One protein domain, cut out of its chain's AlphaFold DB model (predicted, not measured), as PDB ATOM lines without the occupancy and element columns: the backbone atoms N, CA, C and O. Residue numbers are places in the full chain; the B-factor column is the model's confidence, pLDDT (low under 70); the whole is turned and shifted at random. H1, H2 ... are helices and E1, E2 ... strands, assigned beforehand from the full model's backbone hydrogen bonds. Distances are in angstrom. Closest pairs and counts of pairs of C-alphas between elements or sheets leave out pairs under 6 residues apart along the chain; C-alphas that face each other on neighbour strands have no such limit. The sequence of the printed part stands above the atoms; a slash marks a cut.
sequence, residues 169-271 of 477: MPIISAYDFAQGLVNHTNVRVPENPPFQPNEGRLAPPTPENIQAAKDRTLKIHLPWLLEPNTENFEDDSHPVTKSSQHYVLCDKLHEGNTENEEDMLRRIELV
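What this domain is: This is residues 169 to 271 of the 477 residues of the protein "ULP_PROTEASE domain-containing protein" of Perca flavescens (UniProt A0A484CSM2). There is little regular structure: parallel strands E1 and E2 amid long loops, H1 and H3 beside E2, H2 packed on H3; residues 215 to 246 loop out. The 103 printed residues, 31 in named elements, run E1 H1 H2 E2 H3, class mixed. The whole is compact: radius of gyration of the C-alphas 13.7 A, spans 37 by 30 by 24 A.

How they stand to each other: E1, residues 172 to 175, and E2, 247 to 250, are parallel; N 173 and O 247 are within hydrogen-bond range, 2.9 A. H1, 178 to 186, and H2, 207 to 214, complete a strand-helix-strand unit, helices between parallel strands. H3, 261 to 266, touches H2, closest C-alphas Ala 213 and Met 264, 6.0 A. Every O i to N i+4 pair is within range in H1 and H2, 0 of 2 in H3, where 3 of 3 O i to N i+3 pairs are.

Where its parts are: C-alpha 172 is at (151.721, 109.263, 132.318), C-alpha 266 at (143.251, 107.061, 126.522); H1 spans 12.1 A.

The domain as a whole: The printed part has no cut; pLDDT is under 70 at residues 229 to 236 and 251 to 259.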
ATOM      1  N   MET A 169     158.671 116.290 132.816       88.69
ATOM      2  CA  MET A 169     157.219 116.088 132.824       88.69
ATOM      3  C   MET A 169     156.887 114.629 133.210       88.69
ATOM      4  O   MET A 169     157.649 113.725 132.856       88.69
ATOM      5  N   PRO A 170     155.774 114.351 133.916       88.00
ATOM      6  CA  PRO A 170     155.293 112.987 134.107       88.00
ATOM      7  C   PRO A 170     155.079 112.267 132.772       88.00
ATOM      8  O   PRO A 170     154.529 112.827 131.826       88.00
ATOM      9  N   ILE A 171     155.500 111.006 132.710       88.31
ATOM     10  CA  ILE A 171     155.376 110.152 131.519       88.31
ATOM     11  C   ILE A 171     153.940 109.654 131.306       88.31
ATOM     12  O   ILE A 171     153.515 109.437 130.175       88.31
ATOM     13  N   ILE A 172     153.161 109.518 132.380       88.56
ATOM     14  CA  ILE A 172     151.721 109.263 132.318       88.56
ATOM     15  C   ILE A 172     151.035 110.297 133.206       88.56
ATOM     16  O   ILE A 172     151.355 110.410 134.389       88.56
ATOM     17  N   SER A 173     150.095 111.042 132.631       89.81
ATOM     18  CA  SER A 173     149.217 111.975 133.343       89.81
ATOM     19  C   SER A 173     147.771 111.498 133.221       89.81
ATOM     20  O   SER A 173     147.290 111.318 132.107       89.81
ATOM     21  N   ALA A 174     147.069 111.296 134.337       85.56
ATOM     22  CA  ALA A 174     145.627 111.039 134.333       85.56
ATOM     23  C   ALA A 174     144.873 112.361 134.540       85.56
ATOM     24  O   ALA A 174     145.238 113.131 135.431       85.56
ATOM     25  N   TYR A 175     143.865 112.648 133.714       83.88
ATOM     26  CA  TYR A 175     143.103 113.897 133.792       83.88
ATOM     27  C   TYR A 175     141.672 113.758 133.248       83.88
ATOM     28  O   TYR A 175     141.423 113.006 132.308       83.88
ATOM     29  N   ASP A 176     140.737 114.523 133.815       72.19
ATOM     30  CA  ASP A 176     139.300 114.449 133.506       72.19
ATOM     31  C   ASP A 176     138.967 114.816 132.053       72.19
ATOM     32  O   ASP A 176     138.047 114.250 131.464       72.19
ATOM     33  N   PHE A 177     139.721 115.751 131.465       76.94
ATOM     34  CA  PHE A 177     139.584 116.161 130.067       76.94
ATOM     35  C   PHE A 177     140.930 116.053 129.340       76.94
ATOM     36  O   PHE A 177     141.574 117.051 129.002       76.94
ATOM     37  N   ALA A 178     141.381 114.810 129.157       86.19
ATOM     38  CA  ALA A 178     142.694 114.474 128.614       86.19
ATOM     39  C   ALA A 178     142.998 115.163 127.270       86.19
ATOM     40  O   ALA A 178     144.063 115.767 127.134       86.19
ATOM     41  N   GLN A 179     142.059 115.157 126.313       84.50
ATOM     42  CA  GLN A 179     142.242 115.832 125.020       84.50
ATOM     43  C   GLN A 179     142.468 117.343 125.182       84.50
ATOM     44  O   GLN A 179     143.414 117.885 124.613       84.50
ATOM     45  N   GLY A 180     141.674 118.022 126.018       82.00
ATOM     46  CA  GLY A 180     141.856 119.448 126.293       82.00
ATOM     47  C   GLY A 180     143.201 119.773 126.944       82.00
ATOM     48  O   GLY A 180     143.786 120.818 126.652       82.00
ATOM     49  N   LEU A 181     143.729 118.884 127.794       88.12
ATOM     50  CA  LEU A 181     145.066 119.036 128.379       88.12
ATOM     51  C   LEU A 181     146.165 118.876 127.330       88.12
ATOM     52  O   LEU A 181     147.103 119.675 127.308       88.12
ATOM     53  N   VAL A 182     146.031 117.898 126.435       90.31
ATOM     54  CA  VAL A 182     146.952 117.710 125.311       90.31
ATOM     55  C   VAL A 182     146.946 118.935 124.400       90.31
ATOM     56  O   VAL A 182     148.004 119.528 124.191       90.31
ATOM     57  N   ASN A 183     145.766 119.377 123.956       85.56
ATOM     58  CA  ASN A 183     145.589 120.551 123.099       85.56
ATOM     59  C   ASN A 183     146.216 121.801 123.744       85.56
ATOM     60  O   ASN A 183     147.064 122.458 123.139       85.56
ATOM     61  N   HIS A 184     145.897 122.092 125.011       85.75
ATOM     62  CA  HIS A 184     146.454 123.252 125.712       85.75
ATOM     63  C   HIS A 184     147.958 123.181 125.995       85.75
ATOM     64  O   HIS A 184     148.546 124.237 126.237       85.75
ATOM     65  N   THR A 185     148.572 121.996 126.007       91.00
ATOM     66  CA  THR A 185     150.003 121.830 126.307       91.00
ATOM     67  C   THR A 185     150.835 121.803 125.026       91.00
ATOM     68  O   THR A 185     151.780 122.582 124.905       91.00
ATOM     69  N   ASN A 186     150.451 120.986 124.040       92.38
ATOM     70  CA  ASN A 186     151.179 120.831 122.778       92.38
ATOM     71  C   ASN A 186     151.195 122.129 121.952       92.38
ATOM     72  O   ASN A 186     152.241 122.492 121.422       92.38
ATOM     73  N   VAL A 187     150.095 122.897 121.922       88.94
ATOM     74  CA  VAL A 187     150.029 124.193 121.205       88.94
ATOM     75  C   VAL A 187     151.029 125.229 121.744       88.94
ATOM     76  O   VAL A 187     151.414 126.146 121.021       88.94
ATOM     77  N   ARG A 188     151.495 125.095 122.993       87.38
ATOM     78  CA  ARG A 188     152.487 126.009 123.594       87.38
ATOM     79  C   ARG A 188     153.933 125.636 123.291       87.38
ATOM     80  O   ARG A 188     154.819 126.447 123.544       87.38
ATOM     81  N   VAL A 189     154.173 124.421 122.800       87.62
ATOM     82  CA  VAL A 189     155.507 123.911 122.455       87.62
ATOM     83  C   VAL A 189     155.431 123.211 121.086       87.62
ATOM     84  O   VAL A 189     155.689 122.016 120.988       87.62
ATOM     85  N   PRO A 190     155.032 123.919 120.011       85.06
ATOM     86  CA  PRO A 190     154.716 123.286 118.727       85.06
ATOM     87  C   PRO A 190     155.938 122.659 118.037       85.06
ATOM     88  O   PRO A 190     155.779 121.727 117.256       85.06
ATOM     89  N   GLU A 191     157.147 123.149 118.329       88.31
ATOM     90  CA  GLU A 191     158.407 122.626 117.780       88.31
ATOM     91  C   GLU A 191     158.842 121.302 118.429       88.31
ATOM     92  O   GLU A 191     159.500 120.492 117.784       88.31
ATOM     93  N   ASN A 192     158.456 121.068 119.689       86.50
ATOM     94  CA  ASN A 192     158.699 119.819 120.414       86.50
ATOM     95  C   ASN A 192     157.487 119.497 121.313       86.50
ATOM     96  O   ASN A 192     157.515 119.789 122.515       86.50
ATOM     97  N   PRO A 193     156.377 118.982 120.742       90.56
ATOM     98  CA  PRO A 193     155.143 118.760 121.487       90.56
ATOM     99  C   PRO A 193     155.350 117.680 122.560       90.56
ATOM    100  O   PRO A 193     155.662 116.546 122.199       90.56
ATOM    101  N   PRO A 194     155.155 117.974 123.860       89.62
ATOM    102  CA  PRO A 194     155.518 117.041 124.924       89.62
ATOM    103  C   PRO A 194     154.689 115.755 124.905       89.62
ATOM    104  O   PRO A 194     155.230 114.686 125.161       89.62
ATOM    105  N   PHE A 195     153.391 115.823 124.588       93.81
ATOM    106  CA  PHE A 195     152.543 114.631 124.540       93.81
ATOM    107  C   PHE A 195     152.631 113.945 123.181       93.81
ATOM    108  O   PHE A 195     151.839 114.219 122.273       93.81
ATOM    109  N   GLN A 196     153.610 113.050 123.068       90.00
ATOM    110  CA  GLN A 196     153.858 112.164 121.933       90.00
ATOM    111  C   GLN A 196     154.260 110.762 122.429       90.00
ATOM    112  O   GLN A 196     154.793 110.647 123.532       90.00
ATOM    113  N   PRO A 197     154.046 109.688 121.646       90.38
ATOM    114  CA  PRO A 197     153.460 109.666 120.307       90.38
ATOM    115  C   PRO A 197     151.936 109.863 120.323       90.38
ATOM    116  O   PRO A 197     151.297 109.858 121.373       90.38
ATOM    117  N   ASN A 198     151.343 109.993 119.133       93.88
ATOM    118  CA  ASN A 198     149.892 109.980 118.913       93.88
ATOM    119  C   ASN A 198     149.112 111.009 119.753       93.88
ATOM    120  O   ASN A 198     147.990 110.712 120.159       93.88
ATOM    121  N   GLU A 199     149.668 112.193 120.031       92.69
ATOM    122  CA  GLU A 199     149.032 113.199 120.907       92.69
ATOM    123  C   GLU A 199     148.740 112.640 122.322       92.69
ATOM    124  O   GLU A 199     147.685 112.863 122.927       92.69
ATOM    125  N   GLY A 200     149.660 111.817 122.832       93.00
ATOM    126  CA  GLY A 200     149.577 111.172 124.139       93.00
ATOM    127  C   GLY A 200     148.537 110.051 124.254       93.00
ATOM    128  O   GLY A 200     148.217 109.665 125.380       93.00
ATOM    129  N   ARG A 201     147.987 109.543 123.139       95.06
ATOM    130  CA  ARG A 201     147.156 108.320 123.101       95.06
ATOM    131  C   ARG A 201     148.043 107.072 123.122       95.06
ATOM    132  O   ARG A 201     149.119 107.053 122.523       95.06
ATOM    133  N   LEU A 202     147.574 106.000 123.764       94.50
ATOM    134  CA  LEU A 202     148.332 104.747 123.927       94.50
ATOM    135  C   LEU A 202     148.581 103.996 122.608       94.50
ATOM    136  O   LEU A 202     149.508 103.196 122.522       94.50
ATOM    137  N   ALA A 203     147.774 104.267 121.583       94.81
ATOM    138  CA  ALA A 203     147.921 103.735 120.233       94.81
ATOM    139  C   ALA A 203     147.560 104.811 119.184       94.81
ATOM    140  O   ALA A 203     146.905 105.801 119.529       94.81
ATOM    141  N   PRO A 204     147.955 104.640 117.908       95.38
ATOM    142  CA  PRO A 204     147.502 105.507 116.822       95.38
ATOM    143  C   PRO A 204     145.970 105.449 116.654       95.38
ATOM    144  O   PRO A 204     145.411 104.351 116.753       95.38
ATOM    145  N   PRO A 205     145.288 106.575 116.361       94.12
ATOM    146  CA  PRO A 205     143.831 106.647 116.206       94.12
ATOM    147  C   PRO A 205     143.358 106.056 114.866       94.12
ATOM    148  O   PRO A 205     142.856 106.755 113.992       94.12
ATOM    149  N   THR A 206     143.542 104.747 114.678       95.94
ATOM    150  CA  THR A 206     142.985 104.014 113.528       95.94
ATOM    151  C   THR A 206     141.657 103.348 113.904       95.94
ATOM    152  O   THR A 206     141.466 102.999 115.077       95.94
ATOM    153  N   PRO A 207     140.740 103.119 112.943       95.38
ATOM    154  CA  PRO A 207     139.476 102.431 113.205       95.38
ATOM    155  C   PRO A 207     139.657 101.058 113.867       95.38
ATOM    156  O   PRO A 207     138.875 100.686 114.738       95.38
ATOM    157  N   GLU A 208     140.713 100.326 113.508       96.44
ATOM    158  CA  GLU A 208     141.034  99.005 114.056       96.44
ATOM    159  C   GLU A 208     141.436  99.090 115.532       96.44
ATOM    160  O   GLU A 208     140.942  98.313 116.347       96.44
ATOM    161  N   ASN A 209     142.285 100.059 115.898       96.06
ATOM    162  CA  ASN A 209     142.699 100.269 117.287       96.06
ATOM    163  C   ASN A 209     141.528 100.749 118.152       96.06
ATOM    164  O   ASN A 209     141.342 100.254 119.263       96.06
ATOM    165  N   ILE A 210     140.719 101.683 117.639       94.44
ATOM    166  CA  ILE A 210     139.522 102.191 118.326       94.44
ATOM    167  C   ILE A 210     138.526 101.048 118.558       94.44
ATOM    168  O   ILE A 210     138.016 100.893 119.668       94.44
ATOM    169  N   GLN A 211     138.290 100.202 117.551       93.56
ATOM    170  CA  GLN A 211     137.405  99.046 117.682       93.56
ATOM    171  C   GLN A 211     137.966  98.003 118.663       93.56
ATOM    172  O   GLN A 211     137.246  97.563 119.555       93.56
ATOM    173  N   ALA A 212     139.261  97.680 118.601       93.88
ATOM    174  CA  ALA A 212     139.895  96.766 119.552       93.88
ATOM    175  C   ALA A 212     139.876  97.299 121.003       93.88
ATOM    176  O   ALA A 212     139.761  96.522 121.955       93.88
ATOM    177  N   ALA A 213     139.943  98.620 121.199       91.38
ATOM    178  CA  ALA A 213     139.768  99.253 122.506       91.38
ATOM    179  C   ALA A 213     138.311  99.188 123.000       91.38
ATOM    180  O   ALA A 213     138.078  98.871 124.169       91.38
ATOM    181  N   LYS A 214     137.325  99.420 122.117       89.19
ATOM    182  CA  LYS A 214     135.888  99.234 122.406       89.19
ATOM    183  C   LYS A 214     135.574  97.787 122.801       89.19
ATOM    184  O   LYS A 214     134.909  97.565 123.812       89.19
ATOM    185  N   ASP A 215     136.131  96.820 122.074       90.88
ATOM    186  CA  ASP A 215     135.969  95.379 122.314       90.88
ATOM    187  C   ASP A 215     136.818  94.853 123.491       90.88
ATOM    188  O   ASP A 215     136.752  93.670 123.828       90.88
ATOM    189  N   ARG A 216     137.609  95.723 124.141       87.50
ATOM    190  CA  ARG A 216     138.518  95.413 125.265       87.50
ATOM    191  C   ARG A 216     139.602  94.372 124.944       87.50
ATOM    192  O   ARG A 216     140.215  93.819 125.861       87.50
ATOM    193  N   THR A 217     139.861  94.130 123.660       92.62
ATOM    194  CA  THR A 217     140.888  93.205 123.159       92.62
ATOM    195  C   THR A 217     142.252  93.874 123.004       92.62
ATOM    196  O   THR A 217     143.271  93.194 123.114       92.62
ATOM    197  N   LEU A 218     142.296  95.198 122.813       93.62
ATOM    198  CA  LEU A 218     143.543  95.960 122.778       93.62
ATOM    199  C   LEU A 218     144.208  95.976 124.163       93.62
ATOM    200  O   LEU A 218     143.596  96.370 125.160       93.62
ATOM    201  N   LYS A 219     145.480  95.569 124.212       92.56
ATOM    202  CA  LYS A 219     146.342  95.642 125.395       92.56
ATOM    203  C   LYS A 219     147.709  96.180 124.991       92.56
ATOM    204  O   LYS A 219     148.338  95.658 124.075       92.56
ATOM    205  N   ILE A 220     148.132  97.242 125.665       91.31
ATOM    206  CA  ILE A 220     149.370  97.978 125.420       91.31
ATOM    207  C   ILE A 220     150.288  97.734 126.611       91.31
ATOM    208  O   ILE A 220     149.943  98.086 127.734       91.31
ATOM    209  N   HIS A 221     151.448  97.128 126.369       87.75
ATOM    210  CA  HIS A 221     152.456  96.935 127.407       87.75
ATOM    211  C   HIS A 221     153.480  98.068 127.374       87.75
ATOM    212  O   HIS A 221     153.983  98.425 126.308       87.75
ATOM    213  N   LEU A 222     153.787  98.619 128.546       84.94
ATOM    214  CA  LEU A 222     154.716  99.730 128.748       84.94
ATOM    215  C   LEU A 222     155.846  99.258 129.681       84.94
ATOM    216  O   LEU A 222     155.879  99.638 130.854       84.94
ATOM    217  N   PRO A 223     156.777  98.409 129.197       78.25
ATOM    218  CA  PRO A 223     157.753  97.713 130.046       78.25
ATOM    219  C   PRO A 223     158.664  98.662 130.838       78.25
ATOM    220  O   PRO A 223     159.085  98.335 131.948       78.25
ATOM    221  N   TRP A 224     158.892  99.876 130.323       78.06
ATOM    222  CA  TRP A 224     159.674 100.919 130.992       78.06
ATOM    223  C   TRP A 224     159.028 101.492 132.270       78.06
ATOM    224  O   TRP A 224     159.665 102.280 132.971       78.06
ATOM    225  N   LEU A 225     157.785 101.107 132.598       73.38
ATOM    226  CA  LEU A 225     157.172 101.353 133.911       73.38
ATOM    227  C   LEU A 225     157.772 100.474 135.021       73.38
ATOM    228  O   LEU A 225     157.722 100.866 136.186       73.38
ATOM    229  N   LEU A 226     158.302  99.298 134.671       73.19
ATOM    230  CA  LEU A 226     158.843  98.317 135.616       73.19
ATOM    231  C   LEU A 226     160.374  98.354 135.658       73.19
ATOM    232  O   LEU A 226     160.957  98.376 136.741       73.19
ATOM    233  N   GLU A 227     161.024  98.401 134.493       72.94
ATOM    234  CA  GLU A 227     162.485  98.438 134.362       72.94
ATOM    235  C   GLU A 227     162.906  99.578 133.418       72.94
ATOM    236  O   GLU A 227     162.402  99.630 132.300       72.94
ATOM    237  N   PRO A 228     163.812 100.499 133.807       70.38
ATOM    238  CA  PRO A 228     164.181 101.645 132.971       70.38
ATOM    239  C   PRO A 228     164.654 101.226 131.579       70.38
ATOM    240  O   PRO A 228     165.501 100.339 131.467       70.38
ATOM    241  N   ASN A 229     164.181 101.910 130.534       68.19
ATOM    242  CA  ASN A 229     164.542 101.575 129.158       68.19
ATOM    243  C   ASN A 229     166.072 101.585 128.958       68.19
ATOM    244  O   ASN A 229     166.769 102.530 129.340       68.19
ATOM    245  N   THR A 230     166.610 100.511 128.387       66.06
ATOM    246  CA  THR A 230     168.051 100.330 128.161       66.06
ATOM    247  C   THR A 230     168.484 100.694 126.743       66.06
ATOM    248  O   THR A 230     169.682 100.863 126.515       66.06
ATOM    249  N   GLU A 231     167.540 100.868 125.815       58.78
ATOM    250  CA  GLU A 231     167.800 101.184 124.411       58.78
ATOM    251  C   GLU A 231     167.478 102.654 124.102       58.78
ATOM    252  O   GLU A 231     166.380 103.125 124.384       58.78
ATOM    253  N   ASN A 232     168.437 103.352 123.481       54.28
ATOM    254  CA  ASN A 232     168.373 104.749 123.020       54.28
ATOM    255  C   ASN A 232     168.034 105.794 124.101       54.28
ATOM    256  O   ASN A 232     166.879 106.062 124.416       54.28
ATOM    257  N   PHE A 233     169.074 106.449 124.625       56.94
ATOM    258  CA  PHE A 233     168.938 107.597 125.522       56.94
ATOM    259  C   PHE A 233     169.004 108.906 124.723       56.94
ATOM    260  O   PHE A 233     170.071 109.276 124.234       56.94
ATOM    261  N   GLU A 234     167.874 109.601 124.600       63.75
ATOM    262  CA  GLU A 234     167.798 110.989 124.120       63.75
ATOM    263  C   GLU A 234     167.872 111.949 125.321       63.75
ATOM    264  O   GLU A 234     167.299 111.644 126.370       63.75
ATOM    265  N   ASP A 235     168.536 113.104 125.187       62.16
ATOM    266  CA  ASP A 235     168.810 114.028 126.312       62.16
ATOM    267  C   ASP A 235     167.547 114.546 127.036       62.16
ATOM    268  O   ASP A 235     167.604 114.838 128.232       62.16
ATOM    269  N   ASP A 236     166.400 114.604 126.348       67.06
ATOM    270  CA  ASP A 236     165.108 115.036 126.909       67.06
ATOM    271  C   ASP A 236     164.310 113.898 127.597       67.06
ATOM    272  O   ASP A 236     163.218 114.127 128.122       67.06
ATOM    273  N   SER A 237     164.840 112.669 127.646       80.44
ATOM    274  CA  SER A 237     164.156 111.509 128.246       80.44
ATOM    275  C   SER A 237     163.917 111.667 129.754       80.44
ATOM    276  O   SER A 237     164.770 112.146 130.506       80.44
ATOM    277  N   HIS A 238     162.784 111.164 130.255       84.94
ATOM    278  CA  HIS A 238     162.490 111.204 131.689       84.94
ATOM    279  C   HIS A 238     163.492 110.340 132.496       84.94
ATOM    280  O   HIS A 238     163.668 109.156 132.196       84.94
ATOM    281  N   PRO A 239     164.128 110.869 133.563       82.31
ATOM    282  CA  PRO A 239     165.358 110.300 134.132       82.31
ATOM    283  C   PRO A 239     165.196 108.943 134.831       82.31
ATOM    284  O   PRO A 239     166.190 108.248 135.037       82.31
ATOM    285  N   VAL A 240     163.972 108.565 135.218       81.38
ATOM    286  CA  VAL A 240     163.693 107.278 135.887       81.38
ATOM    287  C   VAL A 240     163.351 106.183 134.880       81.38
ATOM    288  O   VAL A 240     163.873 105.081 134.972       81.38
ATOM    289  N   THR A 241     162.480 106.484 133.917       81.81
ATOM    290  CA  THR A 241     161.942 105.514 132.945       81.81
ATOM    291  C   THR A 241     162.795 105.414 131.683       81.81
ATOM    292  O   THR A 241     162.712 104.412 130.980       81.81
ATOM    293  N   LYS A 242     163.603 106.446 131.391       82.12
ATOM    294  CA  LYS A 242     164.377 106.615 130.148       82.12
ATOM    295  C   LYS A 242     163.510 106.512 128.885       82.12
ATOM    296  O   LYS A 242     163.924 105.981 127.861       82.12
ATOM    297  N   SER A 243     162.286 107.016 128.988       83.81
ATOM    298  CA  SER A 243     161.359 107.172 127.870       83.81
ATOM    299  C   SER A 243     161.207 108.659 127.554       83.81
ATOM    300  O   SER A 243     161.136 109.470 128.481       83.81
ATOM    301  N   SER A 244     161.153 108.998 126.266       85.31
ATOM    302  CA  SER A 244     160.742 110.307 125.737       85.31
ATOM    303  C   SER A 244     159.245 110.353 125.376       85.31
ATOM    304  O   SER A 244     158.747 111.367 124.897       85.31
ATOM    305  N   GLN A 245     158.504 109.264 125.613       88.50
ATOM    306  CA  GLN A 245     157.078 109.147 125.291       88.50
ATOM    307  C   GLN A 245     156.223 109.604 126.479       88.50
ATOM    308  O   GLN A 245     156.335 109.018 127.553       88.50
ATOM    309  N   HIS A 246     155.336 110.587 126.295       91.81
ATOM    310  CA  HIS A 246     154.417 111.070 127.332       91.81
ATOM    311  C   HIS A 246     152.950 110.895 126.925       91.81
ATOM    312  O   HIS A 246     152.511 111.348 125.866       91.81
ATOM    313  N   TYR A 247     152.170 110.304 127.827       93.44
ATOM    314  CA  TYR A 247     150.771 109.942 127.625       93.44
ATOM    315  C   TYR A 247     149.837 110.741 128.534       93.44
ATOM    316  O   TYR A 247     150.155 111.010 129.698       93.44
ATOM    317  N   VAL A 248     148.644 111.055 128.020       92.19
ATOM    318  CA  VAL A 248     147.542 111.614 128.815       92.19
ATOM    319  C   VAL A 248     146.350 110.681 128.723       92.19
ATOM    320  O   VAL A 248     145.788 110.476 127.642       92.19
ATOM    321  N   LEU A 249     145.994 110.119 129.874       89.88
ATOM    322  CA  LEU A 249     144.922 109.154 130.057       89.88
ATOM    323  C   LEU A 249     143.707 109.830 130.694       89.88
ATOM    324  O   LEU A 249     143.847 110.776 131.472       89.88
ATOM    325  N   CYS A 250     142.517 109.336 130.376       82.88
ATOM    326  CA  CYS A 250     141.287 109.787 131.015       82.88
ATOM    327  C   CYS A 250     141.202 109.216 132.438       82.88
ATOM    328  O   CYS A 250     141.552 108.056 132.655       82.88
ATOM    329  N   ASP A 251     140.724 109.998 133.410       68.81
ATOM    330  CA  ASP A 251     140.395 109.423 134.719       68.81
ATOM    331  C   ASP A 251     139.192 108.466 134.623       68.81
ATOM    332  O   ASP A 251     138.242 108.713 133.874       68.81
ATOM    333  N   LYS A 252     139.203 107.393 135.429       64.19
ATOM    334  CA  LYS A 252     138.195 106.318 135.410       64.19
ATOM    335  C   LYS A 252     136.762 106.821 135.628       64.19
ATOM    336  O   LYS A 252     135.836 106.203 135.109       64.19
ATOM    337  N   LEU A 253     136.546 107.916 136.371       52.31
ATOM    338  CA  LEU A 253     135.202 108.494 136.537       52.31
ATOM    339  C   LEU A 253     134.723 109.274 135.304       52.31
ATOM    340  O   LEU A 253     133.521 109.503 135.150       52.31
ATOM    341  N   HIS A 254     135.644 109.677 134.428       57.06
ATOM    342  CA  HIS A 254     135.379 110.542 133.286       57.06
ATOM    343  C   HIS A 254     135.539 109.850 131.916       57.06
ATOM    344  O   HIS A 254     135.055 110.390 130.924       57.06
ATOM    345  N   GLU A 255     136.053 108.611 131.861       60.56
ATOM    346  CA  GLU A 255     136.138 107.755 130.652       60.56
ATOM    347  C   GLU A 255     134.804 107.540 129.893       60.56
ATOM    348  O   GLU A 255     134.813 107.088 128.745       60.56
ATOM    349  N   GLY A 256     133.657 107.814 130.526       54.53
ATOM    350  CA  GLY A 256     132.318 107.720 129.924       54.53
ATOM    351  C   GLY A 256     131.716 109.045 129.437       54.53
ATOM    352  O   GLY A 256     130.599 109.031 128.934       54.53
ATOM    353  N   ASN A 257     132.409 110.179 129.605       50.34
ATOM    354  CA  ASN A 257     131.864 111.522 129.341       50.34
ATOM    355  C   ASN A 257     132.327 112.149 128.012       50.34
ATOM    356  O   ASN A 257     132.005 113.307 127.755       50.34
ATOM    357  N   THR A 258     133.097 111.424 127.201       59.06
ATOM    358  CA  THR A 258     133.619 111.904 125.913       59.06
ATOM    359  C   THR A 258     132.812 111.344 124.743       59.06
ATOM    360  O   THR A 258     132.536 110.145 124.681       59.06
ATOM    361  N   GLU A 259     132.436 112.222 123.815       64.81
ATOM    362  CA  GLU A 259     131.822 111.862 122.530       64.81
ATOM    363  C   GLU A 259     132.885 111.501 121.471       64.81
ATOM    364  O   GLU A 259     132.546 110.985 120.407       64.81
ATOM    365  N   ASN A 260     134.172 111.749 121.749       77.38
ATOM    366  CA  ASN A 260     135.266 111.436 120.834       77.38
ATOM    367  C   ASN A 260     135.669 109.956 120.947       77.38
ATOM    368  O   ASN A 260     136.175 109.504 121.976       77.38
ATOM    369  N   GLU A 261     135.503 109.197 119.863       84.19
ATOM    370  CA  GLU A 261     135.876 107.781 119.831       84.19
ATOM    371  C   GLU A 261     137.391 107.539 119.969       84.19
ATOM    372  O   GLU A 261     137.802 106.455 120.382       84.19
ATOM    373  N   GLU A 262     138.238 108.529 119.676       88.50
ATOM    374  CA  GLU A 262     139.689 108.400 119.844       88.50
ATOM    375  C   GLU A 262     140.119 108.349 121.316       88.50
ATOM    376  O   GLU A 262     141.126 107.714 121.641       88.50
ATOM    377  N   ASP A 263     139.341 108.939 122.229       86.56
ATOM    378  CA  ASP A 263     139.616 108.885 123.670       86.56
ATOM    379  C   ASP A 263     139.444 107.466 124.243       86.56
ATOM    380  O   ASP A 263     139.921 107.176 125.342       86.56
ATOM    381  N   MET A 264     138.867 106.523 123.482       87.88
ATOM    382  CA  MET A 264     138.935 105.093 123.818       87.88
ATOM    383  C   MET A 264     140.392 104.618 123.954       87.88
ATOM    384  O   MET A 264     140.668 103.735 124.762       87.88
ATOM    385  N   LEU A 265     141.334 105.243 123.230       93.12
ATOM    386  CA  LEU A 265     142.779 104.978 123.281       93.12
ATOM    387  C   LEU A 265     143.506 105.707 124.429       93.12
ATOM    388  O   LEU A 265     144.733 105.626 124.534       93.12
ATOM    389  N   ARG A 266     142.764 106.412 125.292       91.44
ATOM    390  CA  ARG A 266     143.251 107.061 126.522       91.44
ATOM    391  C   ARG A 266     142.798 106.348 127.799       91.44
ATOM    392  O   ARG A 266     143.053 106.847 128.890       91.44
ATOM    393  N   ARG A 267     142.118 105.201 127.693       87.94
ATOM    394  CA  ARG A 267     141.635 104.448 128.860       87.94
ATOM    395  C   ARG A 267     142.766 103.781 129.629       87.94
ATOM    396  O   ARG A 267     143.627 103.129 129.038       87.94
ATOM    397  N   ILE A 268     142.702 103.857 130.956       84.81
ATOM    398  CA  ILE A 268     143.695 103.243 131.852       84.81
ATOM    399  C   ILE A 268     143.669 101.708 131.717       84.81
ATOM    400  O   ILE A 268     144.716 101.064 131.743       84.81
ATOM    401  N   GLU A 269     142.492 101.116 131.468       84.00
ATOM    402  CA  GLU A 269     142.297  99.662 131.288       84.00
ATOM    403  C   GLU A 269     143.067  99.042 130.100       84.00
ATOM    404  O   GLU A 269     143.154  97.810 129.990       84.00
ATOM    405  N   LEU A 270     143.601  99.861 129.187       89.00
ATOM    406  CA  LEU A 270     144.401  99.389 128.054       89.00
ATOM    407  C   LEU A 270     145.832  99.005 128.444       89.00
ATOM    408  O   LEU A 270     146.445  98.258 127.685       89.00
ATOM    409  N   VAL A 271     146.350  99.453 129.596       87.19
ATOM    410  CA  VAL A 271     147.717  99.147 130.057       87.19
ATOM    411  C   VAL A 271     147.679  98.180 131.248       87.19
ATOM    412  O   VAL A 271     147.458  98.625 132.373       87.19
TER     413      VAL A 271